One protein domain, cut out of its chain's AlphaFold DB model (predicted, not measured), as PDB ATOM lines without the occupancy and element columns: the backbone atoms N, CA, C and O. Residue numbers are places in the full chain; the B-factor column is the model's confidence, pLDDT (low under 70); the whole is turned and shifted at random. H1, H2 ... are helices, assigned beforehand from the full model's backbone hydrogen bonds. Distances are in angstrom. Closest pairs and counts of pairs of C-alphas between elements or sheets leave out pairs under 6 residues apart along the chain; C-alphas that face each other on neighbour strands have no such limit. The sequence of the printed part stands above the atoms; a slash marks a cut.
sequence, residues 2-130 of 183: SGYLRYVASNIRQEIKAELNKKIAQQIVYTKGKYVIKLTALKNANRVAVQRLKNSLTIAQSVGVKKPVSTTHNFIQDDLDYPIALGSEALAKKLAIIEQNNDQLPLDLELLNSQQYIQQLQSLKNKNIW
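What this domain is: This is residues 2 to 130 of the 183 residues of the protein "Ferric enterobactin transport protein FepE" of Arsenophonus endosymbiont of Bemisia tabaci Q2 (UniProt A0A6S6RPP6). One very long helix, H1, makes the length of a thin rod, and two shorter helices, H2 and H3, follow each other back along it, H2 near its far end and H3 farther back. Between H1 and H2 the chain makes a long loop at that far end, while the beginning of H1, residues 2 to 12, sticks out bare. The printed part has 129 residues with three named helices in the order H1, H2, H3 and no named strand; the class is all helix. It is extended, with a radius of gyration of the C-alphas of 26.7 A and spans of 91 by 25 by 21 A.

Where its parts are: Find C-alpha 2 at (48.162, 45.206, -12.372); from there H1, residues 2 to 62, runs 89.2 A to C-alpha 62 at (23.578, -9.218, 53.826). H2 is residues 88 to 100, 18.0 A long. H3 is residues 109 to 125, 24.8 A long, and ends at C-alpha 125 at (34.031, 29.752, 11.425).

How they stand to each other: Look first at residues 50 to 61 of H1, the part that touches H2; the closest C-alphas are those of Leu 57 and Ser 88, 5.4 A apart. The two form a helical hairpin, at a shallow tilt of 32 degrees, opposite ways. Then go back to residues 21 to 39 of H1, the part that touches H3, where the closest C-alphas, those of Ile 28 and Ile 118, are 6.4 A apart. H1 and H3 run opposite ways at a shallow tilt of 22 degrees. H2 and H3 are apart. In H1, H2 and H3 every O i to N i+4 pair is within hydrogen-bond range.

The domain as a whole: The C-alphas farthest apart are those of Ser 2 and His 73, 91.8 A. The printed part has no cut. The link from H1 to H2, 25 residues, is long; that from H2 to H3, 8 residues, is short. Look in the B-factor column for pLDDT under 70 at residues 70 to 80, 102 to 107, 126 and 128 to 130; the mean of the printed part is 82.4.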
ATOM      1  N   SER A   2      48.672  45.021 -13.746       70.12
ATOM      2  CA  SER A   2      48.162  45.206 -12.372       70.12
ATOM      3  C   SER A   2      46.745  44.655 -12.126       70.12
ATOM      4  O   SER A   2      46.438  44.254 -11.007       70.12
ATOM      5  N   GLY A   3      45.883  44.616 -13.150       77.38
ATOM      6  CA  GLY A   3      44.555  43.991 -13.077       77.38
ATOM      7  C   GLY A   3      44.612  42.464 -12.947       77.38
ATOM      8  O   GLY A   3      44.001  41.907 -12.043       77.38
ATOM      9  N   TYR A   4      45.424  41.802 -13.780       80.69
ATOM     10  CA  TYR A   4      45.601  40.344 -13.757       80.69
ATOM     11  C   TYR A   4      46.162  39.846 -12.419       80.69
ATOM     12  O   TYR A   4      45.625  38.916 -11.828       80.69
ATOM     13  N   LEU A   5      47.176  40.527 -11.876       79.44
ATOM     14  CA  LEU A   5      47.737  40.191 -10.560       79.44
ATOM     15  C   LEU A   5      46.697  40.313  -9.437       79.44
ATOM     16  O   LEU A   5      46.695  39.518  -8.502       79.44
ATOM     17  N   ARG A   6      45.784  41.286  -9.540       80.62
ATOM     18  CA  ARG A   6      44.691  41.476  -8.578       80.62
ATOM     19  C   ARG A   6      43.647  40.367  -8.676       80.62
ATOM     20  O   ARG A   6      43.190  39.907  -7.638       80.62
ATOM     21  N   TYR A   7      43.328  39.939  -9.897       84.38
ATOM     22  CA  TYR A   7      42.417  38.830 -10.179       84.38
ATOM     23  C   TYR A   7      42.968  37.493  -9.667       84.38
ATOM     24  O   TYR A   7      42.300  36.782  -8.919       84.38
ATOM     25  N   VAL A   8      44.230  37.183  -9.973       83.88
ATOM     26  CA  VAL A   8      44.891  35.975  -9.460       83.88
ATOM     27  C   VAL A   8      44.959  36.012  -7.932       83.88
ATOM     28  O   VAL A   8      44.592  35.043  -7.271       83.88
ATOM     29  N   ALA A   9      45.331  37.154  -7.344       82.75
ATOM     30  CA  ALA A   9      45.361  37.307  -5.892       82.75
ATOM     31  C   ALA A   9      43.970  37.177  -5.240       82.75
ATOM     32  O   ALA A   9      43.879  36.667  -4.123       82.75
ATOM     33  N   SER A  10      42.888  37.623  -5.889       84.50
ATOM     34  CA  SER A  10      41.530  37.423  -5.370       84.50
ATOM     35  C   SER A  10      41.085  35.970  -5.456       84.50
ATOM     36  O   SER A  10      40.490  35.486  -4.496       84.50
ATOM     37  N   ASN A  11      41.412  35.271  -6.544       86.06
ATOM     38  CA  ASN A  11      41.048  33.866  -6.724       86.06
ATOM     39  C   ASN A  11      41.750  32.982  -5.692       86.06
ATOM     40  O   ASN A  11      41.079  32.267  -4.954       86.06
ATOM     41  N   ILE A  12      43.069  33.140  -5.536       85.31
ATOM     42  CA  ILE A  12      43.852  32.424  -4.516       85.31
ATOM     43  C   ILE A  12      43.295  32.700  -3.113       85.31
ATOM     44  O   ILE A  12      43.167  31.798  -2.288       85.31
ATOM     45  N   ARG A  13      42.919  33.954  -2.824       85.12
ATOM     46  CA  ARG A  13      42.322  34.306  -1.530       85.12
ATOM     47  C   ARG A  13      40.988  33.592  -1.304       85.12
ATOM     48  O   ARG A  13      40.741  33.134  -0.189       85.12
ATOM     49  N   GLN A  14      40.119  33.541  -2.313       86.56
ATOM     50  CA  GLN A  14      38.829  32.856  -2.211       86.56
ATOM     51  C   GLN A  14      39.011  31.350  -2.024       86.56
ATOM     52  O   GLN A  14      38.345  30.774  -1.167       86.56
ATOM     53  N   GLU A  15      39.941  30.741  -2.756       87.00
ATOM     54  CA  GLU A  15      40.243  29.312  -2.677       87.00
ATOM     55  C   GLU A  15      40.764  28.915  -1.293       87.00
ATOM     56  O   GLU A  15      40.154  28.080  -0.628       87.00
ATOM     57  N   ILE A  16      41.791  29.602  -0.783       87.12
ATOM     58  CA  ILE A  16      42.324  29.360   0.568       87.12
ATOM     59  C   ILE A  16      41.244  29.588   1.634       87.12
ATOM     60  O   ILE A  16      41.155  28.842   2.609       87.12
ATOM     61  N   LYS A  17      40.394  30.612   1.473       86.69
ATOM     62  CA  LYS A  17      39.284  30.862   2.403       86.69
ATOM     63  C   LYS A  17      38.268  29.717   2.380       86.69
ATOM     64  O   LYS A  17      37.803  29.301   3.442       86.69
ATOM     65  N   ALA A  18      37.918  29.211   1.200       87.81
ATOM     66  CA  ALA A  18      37.009  28.080   1.050       87.81
ATOM     67  C   ALA A  18      37.604  26.798   1.648       87.81
ATOM     68  O   ALA A  18      36.920  26.099   2.400       87.81
ATOM     69  N   GLU A  19      38.882  26.526   1.389       88.88
ATOM     70  CA  GLU A  19      39.600  25.376   1.933       88.88
ATOM     71  C   GLU A  19      39.698  25.441   3.462       88.88
ATOM     72  O   GLU A  19      39.376  24.468   4.149       88.88
ATOM     73  N   LEU A  20      40.044  26.604   4.023       87.69
ATOM     74  CA  LEU A  20      40.102  26.792   5.470       87.69
ATOM     75  C   LEU A  20      38.727  26.592   6.113       87.69
ATOM     76  O   LEU A  20      38.615  25.881   7.110       87.69
ATOM     77  N   ASN A  21      37.671  27.165   5.531       88.12
ATOM     78  CA  ASN A  21      36.306  26.984   6.020       88.12
ATOM     79  C   ASN A  21      35.879  25.514   5.982       88.12
ATOM     80  O   ASN A  21      35.262  25.029   6.934       88.12
ATOM     81  N   LYS A  22      36.231  24.792   4.914       90.19
ATOM     82  CA  LYS A  22      35.991  23.351   4.794       90.19
ATOM     83  C   LYS A  22      36.730  22.585   5.888       90.19
ATOM     84  O   LYS A  22      36.110  21.774   6.572       90.19
ATOM     85  N   LYS A  23      38.011  22.886   6.113       90.00
ATOM     86  CA  LYS A  23      38.832  22.238   7.144       90.00
ATOM     87  C   LYS A  23      38.316  22.520   8.558       90.00
ATOM     88  O   LYS A  23      38.208  21.595   9.356       90.00
ATOM     89  N   ILE A  24      37.921  23.760   8.857       89.94
ATOM     90  CA  ILE A  24      37.292  24.129  10.137       89.94
ATOM     91  C   ILE A  24      35.970  23.378  10.317       89.94
ATOM     92  O   ILE A  24      35.728  22.807  11.377       89.94
ATOM     93  N   ALA A  25      35.113  23.336   9.291       90.06
ATOM     94  CA  ALA A  25      33.842  22.617   9.360       90.06
ATOM     95  C   ALA A  25      34.046  21.114   9.607       90.06
ATOM     96  O   ALA A  25      33.386  20.545  10.476       90.06
ATOM     97  N   GLN A  26      34.993  20.490   8.901       92.31
ATOM     98  CA  GLN A  26      35.381  19.097   9.121       92.31
ATOM     99  C   GLN A  26      35.892  18.874  10.549       92.31
ATOM    100  O   GLN A  26      35.441  17.947  11.220       92.31
ATOM    101  N   GLN A  27      36.759  19.759  11.052       91.62
ATOM    102  CA  GLN A  27      37.290  19.673  12.412       91.62
ATOM    103  C   GLN A  27      36.190  19.807  13.474       91.62
ATOM    104  O   GLN A  27      36.210  19.083  14.470       91.62
ATOM    105  N   ILE A  28      35.204  20.686  13.266       91.12
ATOM    106  CA  ILE A  28      34.044  20.825  14.161       91.12
ATOM    107  C   ILE A  28      33.247  19.522  14.205       91.12
ATOM    108  O   ILE A  28      32.922  19.051  15.294       91.12
ATOM    109  N   VAL A  29      32.930  18.937  13.045       93.69
ATOM    110  CA  VAL A  29      32.170  17.678  12.965       93.69
ATOM    111  C   VAL A  29      32.928  16.549  13.657       93.69
ATOM    112  O   VAL A  29      32.361  15.855  14.496       93.69
ATOM    113  N   TYR A  30      34.224  16.417  13.375       93.56
ATOM    114  CA  TYR A  30      35.088  15.419  13.995       93.56
ATOM    115  C   TYR A  30      35.147  15.560  15.522       93.56
ATOM    116  O   TYR A  30      34.927  14.594  16.254       93.56
ATOM    117  N   THR A  31      35.394  16.777  16.013       91.88
ATOM    118  CA  THR A  31      35.516  17.054  17.451       91.88
ATOM    119  C   THR A  31      34.188  16.827  18.173       91.88
ATOM    120  O   THR A  31      34.170  16.218  19.240       91.88
ATOM    121  N   LYS A  32      33.059  17.230  17.574       93.56
ATOM    122  CA  LYS A  32      31.719  16.936  18.108       93.56
ATOM    123  C   LYS A  32      31.426  15.437  18.149       93.56
ATOM    124  O   LYS A  32      30.893  14.960  19.146       93.56
ATOM    125  N   GLY A  33      31.796  14.694  17.106       93.75
ATOM    126  CA  GLY A  33      31.661  13.236  17.086       93.75
ATOM    127  C   GLY A  33      32.439  12.582  18.229       93.75
ATOM    128  O   GLY A  33      31.874  11.809  19.001       93.75
ATOM    129  N   LYS A  34      33.708  12.968  18.408       92.62
ATOM    130  CA  LYS A  34      34.537  12.513  19.536       92.62
ATOM    131  C   LYS A  34      33.925  12.843  20.895       92.62
ATOM    132  O   LYS A  34      33.892  11.976  21.765       92.62
ATOM    133  N   TYR A  35      33.415  14.060  21.064       92.62
ATOM    134  CA  TYR A  35      32.749  14.489  22.292       92.62
ATOM    135  C   TYR A  35      31.562  13.586  22.652       92.62
ATOM    136  O   TYR A  35      31.475  13.100  23.777       92.62
ATOM    137  N   VAL A  36      30.678  13.300  21.690       92.19
ATOM    138  CA  VAL A  36      29.491  12.453  21.912       92.19
ATOM    139  C   VAL A  36      29.876  11.017  22.260       92.19
ATOM    140  O   VAL A  36      29.294  10.435  23.179       92.19
ATOM    141  N   ILE A  37      30.874  10.454  21.571       93.31
ATOM    142  CA  ILE A  37      31.388   9.109  21.865       93.31
ATOM    143  C   ILE A  37      31.905   9.055  23.301       93.31
ATOM    144  O   ILE A  37      31.521   8.165  24.059       93.31
ATOM    145  N   LYS A  38      32.723  10.034  23.700       90.94
ATOM    146  CA  LYS A  38      33.300  10.073  25.043       90.94
ATOM    147  C   LYS A  38      32.235  10.260  26.122       90.94
ATOM    148  O   LYS A  38      32.237   9.537  27.114       90.94
ATOM    149  N   LEU A  39      31.290  11.171  25.904       90.44
ATOM    150  CA  LEU A  39      30.165  11.396  26.808       90.44
ATOM    151  C   LEU A  39      29.325  10.125  26.987       90.44
ATOM    152  O   LEU A  39      28.955   9.780  28.106       90.44
ATOM    153  N   THR A  40      29.066   9.395  25.902       90.50
ATOM    154  CA  THR A  40      28.332   8.122  25.950       90.50
ATOM    155  C   THR A  40      29.119   7.046  26.694       90.50
ATOM    156  O   THR A  40      28.562   6.363  27.551       90.50
ATOM    157  N   ALA A  41      30.420   6.918  26.425       91.12
ATOM    158  CA  ALA A  41      31.288   5.971  27.120       91.12
ATOM    159  C   ALA A  41      31.322   6.238  28.632       91.12
ATOM    160  O   ALA A  41      31.193   5.308  29.426       91.12
ATOM    161  N   LEU A  42      31.409   7.508  29.029       88.94
ATOM    162  CA  LEU A  42      31.423   7.910  30.430       88.94
ATOM    163  C   LEU A  42      30.076   7.650  31.116       88.94
ATOM    164  O   LEU A  42      30.052   7.115  32.220       88.94
ATOM    165  N   LYS A  43      28.953   7.928  30.442       88.50
ATOM    166  CA  LYS A  43      27.613   7.550  30.927       88.50
ATOM    167  C   LYS A  43      27.482   6.040  31.124       88.50
ATOM    168  O   LYS A  43      26.959   5.600  32.145       88.50
ATOM    169  N   ASN A  44      27.988   5.245  30.185       90.25
ATOM    170  CA  ASN A  44      27.971   3.787  30.288       90.25
ATOM    171  C   ASN A  44      28.830   3.289  31.454       90.25
ATOM    172  O   ASN A  44      28.365   2.461  32.235       90.25
ATOM    173  N   ALA A  45      30.044   3.821  31.608       88.81
ATOM    174  CA  ALA A  45      30.924   3.497  32.728       88.81
ATOM    175  C   ALA A  45      30.274   3.853  34.072       88.81
ATOM    176  O   ALA A  45      30.281   3.043  34.995       88.81
ATOM    177  N   ASN A  46      29.635   5.021  34.159       87.94
ATOM    178  CA  ASN A  46      28.940   5.457  35.365       87.94
ATOM    179  C   ASN A  46      27.729   4.558  35.673       87.94
ATOM    180  O   ASN A  46      27.547   4.130  36.809       87.94
ATOM    181  N   ARG A  47      26.954   4.161  34.652       89.00
ATOM    182  CA  ARG A  47      25.859   3.185  34.799       89.00
ATOM    183  C   ARG A  47      26.359   1.856  35.363       89.00
ATOM    184  O   ARG A  47      25.728   1.307  36.261       89.00
ATOM    185  N   VAL A  48      27.479   1.343  34.854       90.00
ATOM    186  CA  VAL A  48      28.103   0.113  35.368       90.00
ATOM    187  C   VAL A  48      28.566   0.306  36.812       90.00
ATOM    188  O   VAL A  48      28.276  -0.541  37.654       90.00
ATOM    189  N   ALA A  49      29.217   1.427  37.128       87.38
ATOM    190  CA  ALA A  49      29.676   1.739  38.481       87.38
ATOM    191  C   ALA A  49      28.518   1.824  39.489       87.38
ATOM    192  O   ALA A  49      28.629   1.283  40.586       87.38
ATOM    193  N   VAL A  50      27.387   2.429  39.111       89.44
ATOM    194  CA  VAL A  50      26.171   2.483  39.940       89.44
ATOM    195  C   VAL A  50      25.619   1.085  40.204       89.44
ATOM    196  O   VAL A  50      25.285   0.771  41.343       89.44
ATOM    197  N   GLN A  51      25.541   0.226  39.184       90.12
ATOM    198  CA  GLN A  51      25.064  -1.151  39.361       90.12
ATOM    199  C   GLN A  51      25.994  -1.957  40.273       90.12
ATOM    200  O   GLN A  51      25.530  -2.618  41.198       90.12
ATOM    201  N   ARG A  52      27.313  -1.831  40.081       89.62
ATOM    202  CA  ARG A  52      28.303  -2.443  40.976       89.62
ATOM    203  C   ARG A  52      28.143  -1.950  42.412       89.62
ATOM    204  O   ARG A  52      28.112  -2.761  43.326       89.62
ATOM    205  N   LEU A  53      27.946  -0.646  42.609       89.81
ATOM    206  CA  LEU A  53      27.747  -0.055  43.932       89.81
ATOM    207  C   LEU A  53      26.461  -0.554  44.612       89.81
ATOM    208  O   LEU A  53      26.473  -0.813  45.814       89.81
ATOM    209  N   LYS A  54      25.367  -0.727  43.858       91.06
ATOM    210  CA  LYS A  54      24.114  -1.324  44.358       91.06
ATOM    211  C   LYS A  54      24.305  -2.778  44.790       91.06
ATOM    212  O   LYS A  54      23.828  -3.166  45.857       91.06
ATOM    213  N   ASN A  55      25.045  -3.560  44.006       90.94
ATOM    214  CA  ASN A  55      25.371  -4.943  44.347       90.94
ATOM    215  C   ASN A  55      26.251  -5.006  45.604       90.94
ATOM    216  O   ASN A  55      25.888  -5.693  46.555       90.94
ATOM    217  N   SER A  56      27.326  -4.211  45.671       88.50
ATOM    218  CA  SER A  56      28.169  -4.063  46.868       88.50
ATOM    219  C   SER A  56      27.361  -3.689  48.109       88.50
ATOM    220  O   SER A  56      27.562  -4.265  49.173       88.50
ATOM    221  N   LEU A  57      26.419  -2.747  47.988       90.06
ATOM    222  CA  LEU A  57      25.549  -2.348  49.093       90.06
ATOM    223  C   LEU A  57      24.680  -3.517  49.579       90.06
ATOM    224  O   LEU A  57      24.593  -3.747  50.784       90.06
ATOM    225  N   THR A  58      24.079  -4.266  48.652       89.38
ATOM    226  CA  THR A  58      23.233  -5.432  48.960       89.38
ATOM    227  C   THR A  58      24.038  -6.528  49.663       89.38
ATOM    228  O   THR A  58      23.589  -7.087  50.666       89.38
ATOM    229  N   ILE A  59      25.256  -6.798  49.188       86.81
ATOM    230  CA  ILE A  59      26.159  -7.781  49.797       86.81
ATOM    231  C   ILE A  59      26.571  -7.309  51.196       86.81
ATOM    232  O   ILE A  59      26.399  -8.059  52.152       86.81
ATOM    233  N   ALA A  60      27.021  -6.056  51.347       86.81
ATOM    234  CA  ALA A  60      27.431  -5.485  52.633       86.81
ATOM    235  C   ALA A  60      26.304  -5.517  53.681       86.81
ATOM    236  O   ALA A  60      26.551  -5.829  54.847       86.81
ATOM    237  N   GLN A  61      25.060  -5.244  53.269       87.56
ATOM    238  CA  GLN A  61      23.878  -5.387  54.124       87.56
ATOM    239  C   GLN A  61      23.636  -6.845  54.527       87.56
ATOM    240  O   GLN A  61      23.353  -7.107  55.694       87.56
ATOM    241  N   SER A  62      23.794  -7.784  53.591       86.69
ATOM    242  CA  SER A  62      23.578  -9.218  53.826       86.69
ATOM    243  C   SER A  62      24.608  -9.819  54.786       86.69
ATOM    244  O   SER A  62      24.257 -10.647  55.621       86.69
ATOM    245  N   VAL A  63      25.867  -9.374  54.716       84.62
ATOM    246  CA  VAL A  63      26.940  -9.813  55.628       84.62
ATOM    247  C   VAL A  63      27.014  -8.993  56.925       84.62
ATOM    248  O   VAL A  63      27.880  -9.233  57.762       84.62
ATOM    249  N   GLY A  64      26.123  -8.012  57.112       81.50
ATOM    250  CA  GLY A  64      26.054  -7.195  58.328       81.50
ATOM    251  C   GLY A  64      27.183  -6.167  58.495       81.50
ATOM    252  O   GLY A  64      27.378  -5.640  59.592       81.50
ATOM    253  N   VAL A  65      27.917  -5.839  57.428       82.56
ATOM    254  CA  VAL A  65      29.036  -4.886  57.454       82.56
ATOM    255  C   VAL A  65      28.503  -3.456  57.328       82.56
ATOM    256  O   VAL A  65      28.323  -2.920  56.235       82.56
ATOM    257  N   LYS A  66      28.225  -2.826  58.476       80.81
ATOM    258  CA  LYS A  66      27.640  -1.470  58.538       80.81
ATOM    259  C   LYS A  66      28.667  -0.341  58.441       80.81
ATOM    260  O   LYS A  66      28.436   0.635  57.731       80.81
ATOM    261  N   LYS A  67      29.787  -0.481  59.152       81.25
ATOM    262  CA  LYS A  67      30.866   0.516  59.252       81.25
ATOM    263  C   LYS A  67      32.074   0.094  58.409       81.25
ATOM    264  O   LYS A  67      32.201  -1.101  58.137       81.25
ATOM    265  N   PRO A  68      32.963   1.034  58.031       80.25
ATOM    266  CA  PRO A  68      34.188   0.698  57.322       80.25
ATOM    267  C   PRO A  68      34.988  -0.340  58.109       80.25
ATOM    268  O   PRO A  68      35.243  -0.150  59.303       80.25
ATOM    269  N   VAL A  69      35.376  -1.434  57.459       70.88
ATOM    270  CA  VAL A  69      36.214  -2.457  58.091       70.88
ATOM    271  C   VAL A  69      37.654  -1.967  58.090       70.88
ATOM    272  O   VAL A  69      38.400  -2.106  57.130       70.88
ATOM    273  N   SER A  70      38.034  -1.321  59.185       59.62
ATOM    274  CA  SER A  70      39.410  -0.928  59.455       59.62
ATOM    275  C   SER A  70      39.975  -1.898  60.480       59.62
ATOM    276  O   SER A  70      40.062  -1.569  61.661       59.62
ATOM    277  N   THR A  71      40.308  -3.118  60.059       51.28
ATOM    278  CA  THR A  71      40.832  -4.113  60.999       51.28
ATOM    279  C   THR A  71      42.040  -4.824  60.421       51.28
ATOM    280  O   THR A  71      41.920  -5.677  59.550       51.28
ATOM    281  N   THR A  72      43.200  -4.536  61.008       50.94
ATOM    282  CA  THR A  72      44.519  -5.156  60.794       50.94
ATOM    283  C   THR A  72      44.529  -6.695  60.927       50.94
ATOM    284  O   THR A  72      45.533  -7.318  60.614       50.94
ATOM    285  N   HIS A  73      43.428  -7.320  61.371       48.94
ATOM    286  CA  HIS A  73      43.357  -8.754  61.693       48.94
ATOM    287  C   HIS A  73      42.143  -9.506  61.114       48.94
ATOM    288  O   HIS A  73      42.126 -10.728  61.181       48.94
ATOM    289  N   ASN A  74      41.166  -8.818  60.503       51.88
ATOM    290  CA  ASN A  74      40.012  -9.449  59.850       51.88
ATOM    291  C   ASN A  74      39.918  -8.925  58.415       51.88
ATOM    292  O   ASN A  74      39.164  -7.993  58.132       51.88
ATOM    293  N   PHE A  75      40.715  -9.503  57.516       53.38
ATOM    294  CA  PHE A  75      40.585  -9.247  56.086       53.38
ATOM    295  C   PHE A  75      39.276  -9.869  55.600       53.38
ATOM    296  O   PHE A  75      39.223 -11.045  55.246       53.38
ATOM    297  N   ILE A  76      38.210  -9.070  55.564       57.31
ATOM    298  CA  ILE A  76      37.182  -9.308  54.557       57.31
ATOM    299  C   ILE A  76      37.910  -9.118  53.227       57.31
ATOM    300  O   ILE A  76      38.369  -8.013  52.938       57.31
ATOM    301  N   GLN A  77      38.126 -10.207  52.486       58.25
ATOM    302  CA  GLN A  77      38.670 -10.108  51.137       58.25
ATOM    303  C   GLN A  77      37.676  -9.292  50.323       58.25
ATOM    304  O   GLN A  77      36.550  -9.727  50.088       58.25
ATOM    305  N   ASP A  78      38.082  -8.072  49.986       65.62
ATOM    306  CA  ASP A  78      37.303  -7.208  49.118       65.62
ATOM    307  C   ASP A  78      37.310  -7.864  47.737       65.62
ATOM    308  O   ASP A  78      38.373  -8.077  47.148       65.62
ATOM    309  N   ASP A  79      36.132  -8.251  47.252       67.94
ATOM    310  CA  ASP A  79      35.994  -8.713  45.879       67.94
ATOM    311  C   ASP A  79      36.396  -7.558  44.951       67.94
ATOM    312  O   ASP A  79      35.952  -6.417  45.130       67.94
ATOM    313  N   LEU A  80      37.242  -7.849  43.959       69.12
ATOM    314  CA  LEU A  80      37.696  -6.868  42.976       69.12
ATOM    315  C   LEU A  80      36.507  -6.252  42.216       69.12
ATOM    316  O   LEU A  80      36.567  -5.093  41.797       69.12
ATOM    317  N   ASP A  81      35.423  -7.016  42.048       74.44
ATOM    318  CA  ASP A  81      34.213  -6.564  41.366       74.44
ATOM    319  C   ASP A  81      33.198  -5.882  42.297       74.44
ATOM    320  O   ASP A  81      32.483  -4.975  41.844       74.44
ATOM    321  N   TYR A  82      33.160  -6.253  43.583       79.31
ATOM    322  CA  TYR A  82      32.173  -5.773  44.561       79.31
ATOM    323  C   TYR A  82      32.796  -5.444  45.923       79.31
ATOM    324  O   TYR A  82      32.628  -6.195  46.888       79.31
ATOM    325  N   PRO A  83      33.442  -4.275  46.057       79.62
ATOM    326  CA  PRO A  83      34.040  -3.887  47.319       79.62
ATOM    327  C   PRO A  83      32.959  -3.625  48.373       79.62
ATOM    328  O   PRO A  83      32.029  -2.842  48.146       79.62
ATOM    329  N   ILE A  84      33.081  -4.268  49.530       82.38
ATOM    330  CA  ILE A  84      32.190  -4.148  50.692       82.38
ATOM    331  C   ILE A  84      32.893  -3.523  51.900       82.38
ATOM    332  O   ILE A  84      32.226  -3.141  52.864       82.38
ATOM    333  N   ALA A  85      34.216  -3.341  51.836       79.88
ATOM    334  CA  ALA A  85      35.027  -2.852  52.948       79.88
ATOM    335  C   ALA A  85      34.625  -1.458  53.467       79.88
ATOM    336  O   ALA A  85      34.814  -1.148  54.642       79.88
ATOM    337  N   LEU A  86      34.031  -0.617  52.616       82.06
ATOM    338  CA  LEU A  86      33.574   0.725  52.992       82.06
ATOM    339  C   LEU A  86      32.349   0.700  53.935       82.06
ATOM    340  O   LEU A  86      32.096   1.676  54.641       82.06
ATOM    341  N   GLY A  87      31.616  -0.417  53.983       84.62
ATOM    342  CA  GLY A  87      30.413  -0.596  54.792       84.62
ATOM    343  C   GLY A  87      29.140  -0.031  54.157       84.62
ATOM    344  O   GLY A  87      29.166   0.900  53.347       84.62
ATOM    345  N   SER A  88      27.994  -0.603  54.528       87.00
ATOM    346  CA  SER A  88      26.701  -0.301  53.903       87.00
ATOM    347  C   SER A  88      26.281   1.166  54.043       87.00
ATOM    348  O   SER A  88      25.686   1.716  53.121       87.00
ATOM    349  N   GLU A  89      26.589   1.827  55.164       87.31
ATOM    350  CA  GLU A  89      26.197   3.229  55.395       87.31
ATOM    351  C   GLU A  89      26.900   4.190  54.427       87.31
ATOM    352  O   GLU A  89      26.272   5.051  53.806       87.31
ATOM    353  N   ALA A  90      28.209   4.015  54.253       87.62
ATOM    354  CA  ALA A  90      29.002   4.849  53.362       87.62
ATOM    355  C   ALA A  90      28.746   4.514  51.884       87.62
ATOM    356  O   ALA A  90      28.662   5.431  51.063       87.62
ATOM    357  N   LEU A  91      28.535   3.235  51.539       89.06
ATOM    358  CA  LEU A  91      28.114   2.823  50.193       89.06
ATOM    359  C   LEU A  91      26.742   3.413  49.823       89.06
ATOM    360  O   LEU A  91      26.595   3.947  48.725       89.06
ATOM    361  N   ALA A  92      25.768   3.404  50.741       89.31
ATOM    362  CA  ALA A  92      24.450   4.005  50.527       89.31
ATOM    363  C   ALA A  92      24.531   5.526  50.338       89.31
ATOM    364  O   ALA A  92      23.902   6.075  49.433       89.31
ATOM    365  N   LYS A  93      25.352   6.218  51.138       89.25
ATOM    366  CA  LYS A  93      25.543   7.666  50.992       89.25
ATOM    367  C   LYS A  93      26.237   8.024  49.678       89.25
ATOM    368  O   LYS A  93      25.832   8.973  49.013       89.25
ATOM    369  N   LYS A  94      27.236   7.239  49.267       88.06
ATOM    370  CA  LYS A  94      27.893   7.383  47.960       88.06
ATOM    371  C   LYS A  94      26.910   7.155  46.811       88.06
ATOM    372  O   LYS A  94      26.923   7.926  45.857       88.06
ATOM    373  N   LEU A  95      26.043   6.147  46.918       88.88
ATOM    374  CA  LEU A  95      25.000   5.878  45.931       88.88
ATOM    375  C   LEU A  95      24.028   7.058  45.820       88.88
ATOM    376  O   LEU A  95      23.802   7.535  44.714       88.88
ATOM    377  N   ALA A  96      23.548   7.586  46.948       87.50
ATOM    378  CA  ALA A  96      22.655   8.743  46.971       87.50
ATOM    379  C   ALA A  96      23.286   9.988  46.319       87.50
ATOM    380  O   ALA A  96      22.629  10.674  45.542       87.50
ATOM    381  N   ILE A  97      24.577  10.249  46.569       85.94
ATOM    382  CA  ILE A  97      25.309  11.358  45.930       85.94
ATOM    383  C   ILE A  97      25.384  11.168  44.409       85.94
ATOM    384  O   ILE A  97      25.211  12.127  43.660       85.94
ATOM    385  N   ILE A  98      25.661   9.952  43.933       82.75
ATOM    386  CA  ILE A  98      25.785   9.679  42.494       82.75
ATOM    387  C   ILE A  98      24.414   9.739  41.809       82.75
ATOM    388  O   ILE A  98      24.305  10.311  40.729       82.75
ATOM    389  N   GLU A  99      23.366   9.203  42.437       82.19
ATOM    390  CA  GLU A  99      21.998   9.256  41.910       82.19
ATOM    391  C   GLU A  99      21.449  10.688  41.875       82.19
ATOM    392  O   GLU A  99      20.801  11.058  40.899       82.19
ATOM    393  N   GLN A 100      21.770  11.524  42.866       80.62
ATOM    394  CA  GLN A 100      21.396  12.942  42.871       80.62
ATOM    395  C   GLN A 100      22.119  13.748  41.779       80.62
ATOM    396  O   GLN A 100      21.556  14.689  41.226       80.62
ATOM    397  N   ASN A 101      23.362  13.384  41.452       71.06
ATOM    398  CA  ASN A 101      24.173  14.071  40.441       71.06
ATOM    399  C   ASN A 101      24.052  13.464  39.033       71.06
ATOM    400  O   ASN A 101      24.746  13.909  38.123       71.06
ATOM    401  N   ASN A 102      23.192  12.463  38.830       66.06
ATOM    402  CA  ASN A 102      23.109  11.703  37.578       66.06
ATOM    403  C   ASN A 102      22.675  12.564  36.369       66.06
ATOM    404  O   ASN A 102      23.006  12.244  35.228       66.06
ATOM    405  N   ASP A 103      21.978  13.676  36.629       57.81
ATOM    406  CA  ASP A 103      21.546  14.641  35.611       57.81
ATOM    407  C   ASP A 103      22.617  15.684  35.254       57.81
ATOM    408  O   ASP A 103      22.524  16.341  34.213       57.81
ATOM    409  N   GLN A 104      23.652  15.845  36.082       62.06
ATOM    410  CA  GLN A 104      24.748  16.762  35.784       62.06
ATOM    411  C   GLN A 104      25.760  16.088  34.859       62.06
ATOM    412  O   GLN A 104      26.024  14.886  34.947       62.06
ATOM    413  N   LEU A 105      26.327  16.874  33.936       63.91
ATOM    414  CA  LEU A 105      27.411  16.396  33.083       63.91
ATOM    415  C   LEU A 105      28.484  15.759  33.981       63.91
ATOM    416  O   LEU A 105      28.843  16.373  34.989       63.91
ATOM    417  N   PRO A 106      29.010  14.571  33.632       66.31
ATOM    418  CA  PRO A 106      30.105  13.994  34.387       66.31
ATOM    419  C   PRO A 106      31.210  15.038  34.539       66.31
ATOM    420  O   PRO A 106      31.591  15.672  33.550       66.31
ATOM    421  N   LEU A 107      31.694  15.226  35.766       69.75
ATOM    422  CA  LEU A 107      32.760  16.173  36.071       69.75
ATOM    423  C   LEU A 107      34.094  15.625  35.531       69.75
ATOM    424  O   LEU A 107      34.941  15.151  36.281       69.75
ATOM    425  N   ASP A 108      34.246  15.627  34.208       80.62
ATOM    426  CA  ASP A 108      35.468  15.273  33.491       80.62
ATOM    427  C   ASP A 108      36.064  16.548  32.883       80.62
ATOM    428  O   ASP A 108      35.466  17.199  32.018       80.62
ATOM    429  N   LEU A 109      37.266  16.896  33.348       84.00
ATOM    430  CA  LEU A 109      38.029  18.052  32.887       84.00
ATOM    431  C   LEU A 109      38.224  18.026  31.367       84.00
ATOM    432  O   LEU A 109      38.178  19.061  30.705       84.00
ATOM    433  N   GLU A 110      38.411  16.841  30.790       84.56
ATOM    434  CA  GLU A 110      38.647  16.711  29.358       84.56
ATOM    435  C   GLU A 110      37.367  16.954  28.541       84.56
ATOM    436  O   GLU A 110      37.437  17.573  27.477       84.56
ATOM    437  N   LEU A 111      36.189  16.557  29.046       86.88
ATOM    438  CA  LEU A 111      34.908  16.916  28.424       86.88
ATOM    439  C   LEU A 111      34.717  18.435  28.425       86.88
ATOM    440  O   LEU A 111      34.384  19.001  27.381       86.88
ATOM    441  N   LEU A 112      34.988  19.093  29.552       87.12
ATOM    442  CA  LEU A 112      34.870  20.547  29.670       87.12
ATOM    443  C   LEU A 112      35.814  21.271  28.697       87.12
ATOM    444  O   LEU A 112      35.378  22.139  27.936       87.12
ATOM    445  N   ASN A 113      37.079  20.851  28.645       89.62
ATOM    446  CA  ASN A 113      38.069  21.391  27.711       89.62
ATOM    447  C   ASN A 113      37.647  21.176  26.252       89.62
ATOM    448  O   ASN A 113      37.768  22.076  25.419       89.62
ATOM    449  N   SER A 114      37.113  19.997  25.925       88.12
ATOM    450  CA  SER A 114      36.646  19.702  24.570       88.12
ATOM    451  C   SER A 114      35.440  20.559  24.171       88.12
ATOM    452  O   SER A 114      35.366  21.017  23.029       88.12
ATOM    453  N   GLN A 115      34.532  20.857  25.104       88.81
ATOM    454  CA  GLN A 115      33.406  21.757  24.876       88.81
ATOM    455  C   GLN A 115      33.887  23.188  24.611       88.81
ATOM    456  O   GLN A 115      33.443  23.809  23.641       88.81
ATOM    457  N   GLN A 116      34.832  23.693  25.409       91.12
ATOM    458  CA  GLN A 116      35.457  24.998  25.175       91.12
ATOM    459  C   GLN A 116      36.160  25.052  23.813       91.12
ATOM    460  O   GLN A 116      35.997  26.013  23.061       91.12
ATOM    461  N   TYR A 117      36.886  23.996  23.445       90.94
ATOM    462  CA  TYR A 117      37.548  23.901  22.147       90.94
ATOM    463  C   TYR A 117      36.545  23.911  20.981       90.94
ATOM    464  O   TYR A 117      36.742  24.629  20.000       90.94
ATOM    465  N   ILE A 118      35.417  23.196  21.090       91.94
ATOM    466  CA  ILE A 118      34.336  23.242  20.089       91.94
ATOM    467  C   ILE A 118      33.777  24.666  19.956       91.94
ATOM    468  O   ILE A 118      33.581  25.134  18.832       91.94
ATOM    469  N   GLN A 119      33.552  25.372  21.066       91.31
ATOM    470  CA  GLN A 119      33.073  26.761  21.051       91.31
ATOM    471  C   GLN A 119      34.071  27.704  20.364       91.31
ATOM    472  O   GLN A 119      33.674  28.538  19.547       91.31
ATOM    473  N   GLN A 120      35.369  27.540  20.630       89.69
ATOM    474  CA  GLN A 120      36.429  28.292  19.954       89.69
ATOM    475  C   GLN A 120      36.467  27.993  18.448       89.69
ATOM    476  O   GLN A 120      36.538  28.913  17.640       89.69
ATOM    477  N   LEU A 121      36.340  26.730  18.031       87.75
ATOM    478  CA  LEU A 121      36.269  26.385  16.607       87.75
ATOM    479  C   LEU A 121      35.033  26.990  15.920       87.75
ATOM    480  O   LEU A 121      35.111  27.439  14.774       87.75
ATOM    481  N   GLN A 122      33.891  27.029  16.610       87.38
ATOM    482  CA  GLN A 122      32.670  27.643  16.089       87.38
ATOM    483  C   GLN A 122      32.799  29.164  15.940       87.38
ATOM    484  O   GLN A 122      32.292  29.711  14.960       87.38
ATOM    485  N   SER A 123      33.504  29.846  16.847       86.06
ATOM    486  CA  SER A 123      33.744  31.289  16.727       86.06
ATOM    487  C   SER A 123      34.674  31.625  15.554       86.06
ATOM    488  O   SER A 123      34.447  32.611  14.850       86.06
ATOM    489  N   LEU A 124      35.659  30.765  15.263       81.94
ATOM    490  CA  LEU A 124      36.560  30.921  14.115       81.94
ATOM    491  C   LEU A 124      35.836  30.801  12.768       81.94
ATOM    492  O   LEU A 124      36.155  31.552  11.849       81.94
ATOM    493  N   LYS A 125      34.832  29.921  12.654       75.75
ATOM    494  CA  LYS A 125      34.031  29.752  11.425       75.75
ATOM    495  C   LYS A 125      33.341  31.052  10.982       75.75
ATOM    496  O   LYS A 125      33.162  31.274   9.788       75.75
ATOM    497  N   ASN A 126      32.971  31.912  11.931       65.06
ATOM    498  CA  ASN A 126      32.227  33.146  11.664       65.06
ATOM    499  C   ASN A 126      33.135  34.363  11.417       65.06
ATOM    500  O   ASN A 126      32.642  35.448  11.107       65.06
ATOM    501  N   LYS A 127      34.459  34.217  11.554       72.25
ATOM    502  CA  LYS A 127      35.392  35.337  11.431       72.25
ATOM    503  C   LYS A 127      35.785  35.552   9.971       72.25
ATOM    504  O   LYS A 127      36.379  34.686   9.331       72.25
ATOM    505  N   ASN A 128      35.499  36.739   9.441       65.81
ATOM    506  CA  ASN A 128      35.979  37.120   8.117       65.81
ATOM    507  C   ASN A 128      37.477  37.449   8.190       65.81
ATOM    508  O   ASN A 128      37.866  38.528   8.630       65.81
ATOM    509  N   ILE A 129      38.321  36.501   7.791       67.38
ATOM    510  CA  ILE A 129      39.766  36.708   7.712       67.38
ATOM    511  C   ILE A 129      40.147  37.391   6.395       67.38
ATOM    512  O   ILE A 129      39.830  36.915   5.303       67.38
ATOM    513  N   TRP A 130      40.853  38.514   6.505       68.62
ATOM    514  CA  TRP A 130      41.473  39.197   5.376       68.62
ATOM    515  C   TRP A 130      42.984  38.991   5.417       68.62
ATOM    516  O   TRP A 130      43.623  39.297   6.420       68.62
TER     517      TRP A 130